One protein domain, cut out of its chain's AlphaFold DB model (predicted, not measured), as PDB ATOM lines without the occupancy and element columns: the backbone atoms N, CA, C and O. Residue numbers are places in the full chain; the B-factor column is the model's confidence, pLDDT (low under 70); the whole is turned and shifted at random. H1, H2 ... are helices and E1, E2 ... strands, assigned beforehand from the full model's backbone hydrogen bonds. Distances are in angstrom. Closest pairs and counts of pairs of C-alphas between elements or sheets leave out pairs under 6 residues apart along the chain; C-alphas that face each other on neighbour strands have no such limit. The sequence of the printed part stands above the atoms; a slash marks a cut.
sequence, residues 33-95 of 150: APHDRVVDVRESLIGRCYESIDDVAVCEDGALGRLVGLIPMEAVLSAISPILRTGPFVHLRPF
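This is residues 33 to 95 of the 150 residues of an uncharacterized protein of Nocardioides sp (UniProt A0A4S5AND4). With little regular structure, this is a two-stranded antiparallel hairpin, E1 and E2, followed directly by short helix H2, which touches short helix H1; the tail, residues 79 to 95, loops out and folds back to E2. The 63 printed residues run H1, E1, E2, H2, mixed in class, with 25 in named elements. The whole is compact, radius of gyration of the C-alphas 11.7 A, spanning 33 by 28 by 17 A.

E1, residues 55 to 59, and E2, residues 67 to 72, form an antiparallel hairpin; N 56 and O 71, 2.8 A apart, are within hydrogen-bond range. H2, residues 73 to 78, and H1, residues 38 to 45, touch at a steep tilt of 51 degrees, opposite ways; their closest C-alphas, Val 38 and Val 76, are 6.3 A apart. In both helices every O i to N i+4 pair is within hydrogen-bond range. Residues 93 to 94 pair antiparallel with 69 to 70 of E2.

First to last C-alpha, E2 measures 14.6 A, E1 12.6 A, H1 10.8 A, H2 8.5 A. H1 begins at (110.667, 155.599, 126.756); H2 ends at (103.534, 154.946, 120.008).

The printed part has no cut and no long link. Residues 80 to 95 have pLDDT under 70.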
ATOM      1  N   ALA A  33     118.201 149.908 128.710       94.75
ATOM      2  CA  ALA A  33     118.071 149.121 129.927       94.75
ATOM      3  C   ALA A  33     116.591 148.922 130.317       94.75
ATOM      4  O   ALA A  33     115.757 149.783 130.027       94.75
ATOM      5  N   PRO A  34     116.234 147.847 131.052       93.31
ATOM      6  CA  PRO A  34     114.852 147.583 131.475       93.31
ATOM      7  C   PRO A  34     114.187 148.714 132.271       93.31
ATOM      8  O   PRO A  34     112.963 148.771 132.367       93.31
ATOM      9  N   HIS A  35     114.991 149.578 132.890       89.88
ATOM     10  CA  HIS A  35     114.547 150.685 133.733       89.88
ATOM     11  C   HIS A  35     114.601 152.048 133.026       89.88
ATOM     12  O   HIS A  35     114.245 153.057 133.641       89.88
ATOM     13  N   ASP A  36     115.023 152.093 131.759       92.38
ATOM     14  CA  ASP A  36     115.030 153.325 130.980       92.38
ATOM     15  C   ASP A  36     113.605 153.776 130.669       92.38
ATOM     16  O   ASP A  36     112.694 152.982 130.408       92.38
ATOM     17  N   ARG A  37     113.391 155.092 130.679       90.75
ATOM     18  CA  ARG A  37     112.097 155.656 130.299       90.75
ATOM     19  C   ARG A  37     112.038 155.736 128.784       90.75
ATOM     20  O   ARG A  37     113.013 156.102 128.136       90.75
ATOM     21  N   VAL A  38     110.854 155.525 128.215       91.50
ATOM     22  CA  VAL A  38     110.667 155.599 126.756       91.50
ATOM     23  C   VAL A  38     111.089 156.957 126.175       91.50
ATOM     24  O   VAL A  38     111.585 157.018 125.055       91.50
ATOM     25  N   VAL A  39     110.943 158.050 126.935       90.75
ATOM     26  CA  VAL A  39     111.438 159.373 126.514       90.75
ATOM     27  C   VAL A  39     112.962 159.397 126.362       90.75
ATOM     28  O   VAL A  39     113.443 159.885 125.347       90.75
ATOM     29  N   ASP A  40     113.695 158.795 127.300       92.81
ATOM     30  CA  ASP A  40     115.161 158.755 127.289       92.81
ATOM     31  C   ASP A  40     115.658 157.864 126.138       92.81
ATOM     32  O   ASP A  40     116.576 158.233 125.402       92.81
ATOM     33  N   VAL A  41     114.982 156.729 125.914       93.81
ATOM     34  CA  VAL A  41     115.247 155.851 124.765       93.81
ATOM     35  C   VAL A  41     115.057 156.621 123.463       93.81
ATOM     36  O   VAL A  41     115.960 156.639 122.635       93.81
ATOM     37  N   ARG A  42     113.941 157.334 123.289       92.81
ATOM     38  CA  ARG A  42     113.702 158.134 122.078       92.81
ATOM     39  C   ARG A  42     114.747 159.222 121.876       92.81
ATOM     40  O   ARG A  42     115.213 159.393 120.755       92.81
ATOM     41  N   GLU A  43     115.120 159.941 122.930       94.00
ATOM     42  CA  GLU A  43     116.169 160.960 122.852       94.00
ATOM     43  C   GLU A  43     117.506 160.365 122.395       94.00
ATOM     44  O   GLU A  43     118.199 160.978 121.584       94.00
ATOM     45  N   SER A  44     117.836 159.145 122.831       93.75
ATOM     46  CA  SER A  44     119.055 158.445 122.405       93.75
ATOM     47  C   SER A  44     119.064 158.023 120.930       93.75
ATOM     48  O   SER A  44     120.139 157.860 120.352       93.75
ATOM     49  N   LEU A  45     117.890 157.882 120.303       94.44
ATOM     50  CA  LEU A  45     117.761 157.540 118.882       94.44
ATOM     51  C   LEU A  45     117.996 158.746 117.962       94.44
ATOM     52  O   LEU A  45     118.335 158.575 116.792       94.44
ATOM     53  N   ILE A  46     117.809 159.971 118.460       94.31
ATOM     54  CA  ILE A  46     117.874 161.182 117.636       94.31
ATOM     55  C   ILE A  46     119.305 161.409 117.140       94.31
ATOM     56  O   ILE A  46     120.248 161.531 117.922       94.31
ATOM     57  N   GLY A  47     119.452 161.523 115.818       95.31
ATOM     58  CA  GLY A  47     120.730 161.833 115.171       95.31
ATOM     59  C   GLY A  47     121.715 160.664 115.117       95.31
ATOM     60  O   GLY A  47     122.880 160.886 114.794       95.31
ATOM     61  N   ARG A  48     121.270 159.439 115.425       95.75
ATOM     62  CA  ARG A  48     122.066 158.219 115.260       95.75
ATOM     63  C   ARG A  48     121.572 157.401 114.073       95.75
ATOM     64  O   ARG A  48     120.376 157.359 113.797       95.75
ATOM     65  N   CYS A  49     122.512 156.754 113.396       94.94
ATOM     66  CA  CYS A  49     122.237 155.736 112.391       94.94
ATOM     67  C   CYS A  49     122.514 154.371 113.020       94.94
ATOM     68  O   CYS A  49     123.454 154.264 113.800       94.94
ATOM     69  N   TYR A  50     121.701 153.381 112.669       94.75
ATOM     70  CA  TYR A  50     121.854 151.988 113.084       94.75
ATOM     71  C   TYR A  50     121.766 151.099 111.843       94.75
ATOM     72  O   TYR A  50     121.137 151.489 110.853       94.75
ATOM     73  N   GLU A  51     122.361 149.911 111.894       93.94
ATOM     74  CA  GLU A  51     122.242 148.909 110.828       93.94
ATOM     75  C   GLU A  51     120.802 148.377 110.707       93.94
ATOM     76  O   GLU A  51     120.337 148.102 109.600       93.94
ATOM     77  N   SER A  52     120.072 148.284 111.824       94.38
ATOM     78  CA  SER A  52     118.622 148.045 111.856       94.38
ATOM     79  C   SER A  52     117.956 148.878 112.949       94.38
ATOM     80  O   SER A  52     118.531 149.140 114.005       94.38
ATOM     81  N   ILE A  53     116.722 149.298 112.668       94.19
ATOM     82  CA  ILE A  53     115.886 150.100 113.567       94.19
ATOM     83  C   ILE A  53     114.531 149.445 113.851       94.19
ATOM     84  O   ILE A  53     113.657 150.113 114.395       94.19
ATOM     85  N   ASP A  54     114.330 148.187 113.454       94.25
ATOM     86  CA  ASP A  54     113.031 147.511 113.575       94.25
ATOM     87  C   ASP A  54     112.677 147.238 115.045       94.25
ATOM     88  O   ASP A  54     111.536 147.416 115.475       94.25
ATOM     89  N   ASP A  55     113.686 146.890 115.843       94.50
ATOM     90  CA  ASP A  55     113.565 146.599 117.266       94.50
ATOM     91  C   ASP A  55     114.627 147.358 118.076       94.50
ATOM     92  O   ASP A  55     115.745 147.598 117.621       94.50
ATOM     93  N   VAL A  56     114.288 147.688 119.323       95.19
ATOM     94  CA  VAL A  56     115.220 148.147 120.358       95.19
ATOM     95  C   VAL A  56     115.555 146.974 121.272       95.19
ATOM     96  O   VAL A  56     114.667 146.364 121.876       95.19
ATOM     97  N   ALA A  57     116.843 146.667 121.393       95.12
ATOM     98  CA  ALA A  57     117.341 145.642 122.294       95.12
ATOM     99  C   ALA A  57     117.271 146.108 123.751       95.12
ATOM    100  O   ALA A  57     117.717 147.200 124.091       95.12
ATOM    101  N   VAL A  58     116.730 145.265 124.629       94.75
ATOM    102  CA  VAL A  58     116.686 145.524 126.071       94.75
ATOM    103  C   VAL A  58     117.743 144.673 126.744       94.75
ATOM    104  O   VAL A  58     117.660 143.444 126.699       94.75
ATOM    105  N   CYS A  59     118.703 145.309 127.403       95.44
ATOM    106  CA  CYS A  59     119.831 144.637 128.038       95.44
ATOM    107  C   CYS A  59     119.976 145.052 129.508       95.44
ATOM    108  O   CYS A  59     119.899 146.238 129.816       95.44
ATOM    109  N   GLU A  60     120.219 144.097 130.416       92.06
ATOM    110  CA  GLU A  60     120.278 144.326 131.881       92.06
ATOM    111  C   GLU A  60     121.195 145.496 132.290       92.06
ATOM    112  O   GLU A  60     120.809 146.301 133.138       92.06
ATOM    113  N   ASP A  61     122.338 145.646 131.611       90.06
ATOM    114  CA  ASP A  61     123.361 146.673 131.858       90.06
ATOM    115  C   ASP A  61     123.677 147.512 130.598       90.06
ATOM    116  O   ASP A  61     124.819 147.904 130.342       90.06
ATOM    117  N   GLY A  62     122.668 147.771 129.757       87.81
ATOM    118  CA  GLY A  62     122.839 148.503 128.495       87.81
ATOM    119  C   GLY A  62     123.599 147.695 127.433       87.81
ATOM    120  O   GLY A  62     123.554 146.472 127.439       87.81
ATOM    121  N   ALA A  63     124.308 148.354 126.510       86.06
ATOM    122  CA  ALA A  63     124.889 147.715 125.312       86.06
ATOM    123  C   ALA A  63     125.844 146.529 125.567       86.06
ATOM    124  O   ALA A  63     126.035 145.702 124.683       86.06
ATOM    125  N   LEU A  64     126.440 146.437 126.759       88.75
ATOM    126  CA  LEU A  64     127.342 145.341 127.139       88.75
ATOM    127  C   LEU A  64     126.665 144.280 128.020       88.75
ATOM    128  O   LEU A  64     127.286 143.275 128.365       88.75
ATOM    129  N   GLY A  65     125.418 144.521 128.419       91.75
ATOM    130  CA  GLY A  65     124.660 143.642 129.292       91.75
ATOM    131  C   GLY A  65     124.065 142.441 128.563       91.75
ATOM    132  O   GLY A  65     124.064 142.337 127.338       91.75
ATOM    133  N   ARG A  66     123.502 141.528 129.351       92.69
ATOM    134  CA  ARG A  66     122.736 140.393 128.837       92.69
ATOM    135  C   ARG A  66     121.451 140.881 128.166       92.69
ATOM    136  O   ARG A  66     120.679 141.606 128.793       92.69
ATOM    137  N   LEU A  67     121.194 140.425 126.937       92.00
ATOM    138  CA  LEU A  67     119.925 140.646 126.241       92.00
ATOM    139  C   LEU A  67     118.786 139.952 126.999       92.00
ATOM    140  O   LEU A  67     118.813 138.735 127.200       92.00
ATOM    141  N   VAL A  68     117.781 140.725 127.401       94.81
ATOM    142  CA  VAL A  68     116.600 140.232 128.126       94.81
ATOM    143  C   VAL A  68     115.311 140.332 127.322       94.81
ATOM    144  O   VAL A  68     114.342 139.645 127.639       94.81
ATOM    145  N   GLY A  69     115.286 141.147 126.269       92.25
ATOM    146  CA  GLY A  69     114.114 141.276 125.415       92.25
ATOM    147  C   GLY A  69     114.340 142.184 124.219       92.25
ATOM    148  O   GLY A  69     115.388 142.808 124.075       92.25
ATOM    149  N   LEU A  70     113.317 142.251 123.373       94.31
ATOM    150  CA  LEU A  70     113.234 143.152 122.229       94.31
ATOM    151  C   LEU A  70     111.938 143.957 122.327       94.31
ATOM    152  O   LEU A  70     110.900 143.422 122.738       94.31
ATOM    153  N   ILE A  71     112.011 145.232 121.953       93.81
ATOM    154  CA  ILE A  71     110.870 146.141 121.881       93.81
ATOM    155  C   ILE A  71     110.715 146.597 120.431       93.81
ATOM    156  O   ILE A  71     111.618 147.271 119.942       93.81
ATOM    157  N   PRO A  72     109.572 146.336 119.776       94.44
ATOM    158  CA  PRO A  72     109.321 146.862 118.440       94.44
ATOM    159  C   PRO A  72     109.410 148.387 118.433       94.44
ATOM    160  O   PRO A  72     108.860 149.049 119.326       94.44
ATOM    161  N   MET A  73     110.078 148.958 117.436       93.81
ATOM    162  CA  MET A  73     110.255 150.406 117.329       93.81
ATOM    163  C   MET A  73     108.909 151.140 117.298       93.81
ATOM    164  O   MET A  73     108.766 152.211 117.890       93.81
ATOM    165  N   GLU A  74     107.869 150.538 116.718       92.50
ATOM    166  CA  GLU A  74     106.517 151.095 116.714       92.50
ATOM    167  C   GLU A  74     105.968 151.278 118.131       92.50
ATOM    168  O   GLU A  74     105.284 152.267 118.397       92.50
ATOM    169  N   ALA A  75     106.284 150.373 119.062       90.62
ATOM    170  CA  ALA A  75     105.856 150.486 120.455       90.62
ATOM    171  C   ALA A  75     106.568 151.650 121.166       90.62
ATOM    172  O   ALA A  75     105.923 152.419 121.885       90.62
ATOM    173  N   VAL A  76     107.871 151.828 120.913       92.25
ATOM    174  CA  VAL A  76     108.668 152.957 121.430       92.25
ATOM    175  C   VAL A  76     108.111 154.288 120.920       92.25
ATOM    176  O   VAL A  76     107.944 155.239 121.689       92.25
ATOM    177  N   LEU A  77     107.773 154.354 119.632       90.56
ATOM    178  CA  LEU A  77     107.224 155.548 118.992       90.56
ATOM    179  C   LEU A  77     105.755 155.812 119.363       90.56
ATOM    180  O   LEU A  77     105.344 156.968 119.410       90.56
ATOM    181  N   SER A  78     104.961 154.786 119.673       88.25
ATOM    182  CA  SER A  78     103.534 154.946 120.008       88.25
ATOM    183  C   SER A  78     103.280 155.339 121.464       88.25
ATOM    184  O   SER A  78     102.225 155.891 121.781       88.25
ATOM    185  N   ALA A  79     104.246 155.129 122.360       82.75
ATOM    186  CA  ALA A  79     104.125 155.437 123.791       82.75
ATOM    187  C   ALA A  79     103.965 156.942 124.125       82.75
ATOM    188  O   ALA A  79     103.914 157.327 125.290       82.75
ATOM    189  N   ILE A  80     103.895 157.810 123.113       64.62
ATOM    190  CA  ILE A  80     103.824 159.272 123.233       64.62
ATOM    191  C   ILE A  80     102.411 159.749 123.573       64.62
ATOM    192  O   ILE A  80     102.246 160.906 123.954       64.62
ATOM    193  N   SER A  81     101.385 158.899 123.461       59.66
ATOM    194  CA  SER A  81     100.021 159.334 123.756       59.66
ATOM    195  C   SER A  81      99.926 159.799 125.222       59.66
ATOM    196  O   SER A  81     100.031 158.968 126.129       59.66
ATOM    197  N   PRO A  82      99.727 161.109 125.498       54.84
ATOM    198  CA  PRO A  82      99.768 161.674 126.854       54.84
ATOM    199  C   PRO A  82      98.663 161.124 127.771       54.84
ATOM    200  O   PRO A  82      98.679 161.356 128.978       54.84
ATOM    201  N   ILE A  83      97.724 160.372 127.192       49.69
ATOM    202  CA  ILE A  83      96.627 159.671 127.854       49.69
ATOM    203  C   ILE A  83      97.126 158.399 128.571       49.69
ATOM    204  O   ILE A  83      96.513 157.964 129.540       49.69
ATOM    205  N   LEU A  84      98.283 157.845 128.185       44.91
ATOM    206  CA  LEU A  84      98.882 156.645 128.783       44.91
ATOM    207  C   LEU A  84     100.019 156.988 129.761       44.91
ATOM    208  O   LEU A  84     101.048 156.320 129.818       44.91
ATOM    209  N   ARG A  85      99.833 158.029 130.587       43.56
ATOM    210  CA  ARG A  85     100.736 158.338 131.719       43.56
ATOM    211  C   ARG A  85     100.775 157.235 132.790       43.56
ATOM    212  O   ARG A  85     101.603 157.307 133.697       43.56
ATOM    213  N   THR A  86      99.923 156.220 132.670       43.59
ATOM    214  CA  THR A  86      99.710 155.175 133.671       43.59
ATOM    215  C   THR A  86      99.796 153.787 133.023       43.59
ATOM    216  O   THR A  86      98.832 153.033 133.007       43.59
ATOM    217  N   GLY A  87     100.964 153.451 132.468       41.75
ATOM    218  CA  GLY A  87     101.255 152.128 131.894       41.75
ATOM    219  C   GLY A  87     100.704 151.920 130.474       41.75
ATOM    220  O   GLY A  87      99.738 152.572 130.084       41.75
ATOM    221  N   PRO A  88     101.332 151.035 129.681       43.97
ATOM    222  CA  PRO A  88     101.569 149.655 130.091       43.97
ATOM    223  C   PRO A  88     103.050 149.260 130.098       43.97
ATOM    224  O   PRO A  88     103.896 149.894 129.470       43.97
ATOM    225  N   PHE A  89     103.350 148.178 130.815       49.59
ATOM    226  CA  PHE A  89     104.587 147.427 130.638       49.59
ATOM    227  C   PHE A  89     104.770 147.163 129.147       49.59
ATOM    228  O   PHE A  89     103.868 146.622 128.500       49.59
ATOM    229  N   VAL A  90     105.916 147.557 128.597       54.25
ATOM    230  CA  VAL A  90     106.292 147.095 127.267       54.25
ATOM    231  C   VAL A  90     106.282 145.580 127.347       54.25
ATOM    232  O   VAL A  90     106.947 145.009 128.213       54.25
ATOM    233  N   HIS A  91     105.456 144.937 126.520       54.88
ATOM    234  CA  HIS A  91     105.400 143.488 126.488       54.88
ATOM    235  C   HIS A  91     106.741 143.019 125.938       54.88
ATOM    236  O   HIS A  91     106.935 142.924 124.728       54.88
ATOM    237  N   LEU A  92     107.686 142.785 126.849       56.94
ATOM    238  CA  LEU A  92     108.934 142.126 126.538       56.94
ATOM    239  C   LEU A  92     108.512 140.789 125.962       56.94
ATOM    240  O   LEU A  92     107.920 139.961 126.665       56.94
ATOM    241  N   ARG A  93     108.731 140.603 124.662       59.09
ATOM    242  CA  ARG A  93     108.666 139.254 124.133       59.09
ATOM    243  C   ARG A  93     109.817 138.525 124.811       59.09
ATOM    244  O   ARG A  93     110.949 139.001 124.680       59.09
ATOM    245  N   PRO A  94     109.554 137.449 125.574       57.84
ATOM    246  CA  PRO A  94     110.639 136.665 126.126       57.84
ATOM    247  C   PRO A  94     111.532 136.272 124.955       57.84
ATOM    248  O   PRO A  94     111.057 135.731 123.952       57.84
ATOM    249  N   PHE A  95     112.804 136.649 125.044       55.81
ATOM    250  CA  PHE A  95     113.781 136.261 124.049       55.81
ATOM    251  C   PHE A  95     114.083 134.782 124.277       55.81
ATOM    252  O   PHE A  95     114.984 134.423 125.034       55.81
TER     253      PHE A  95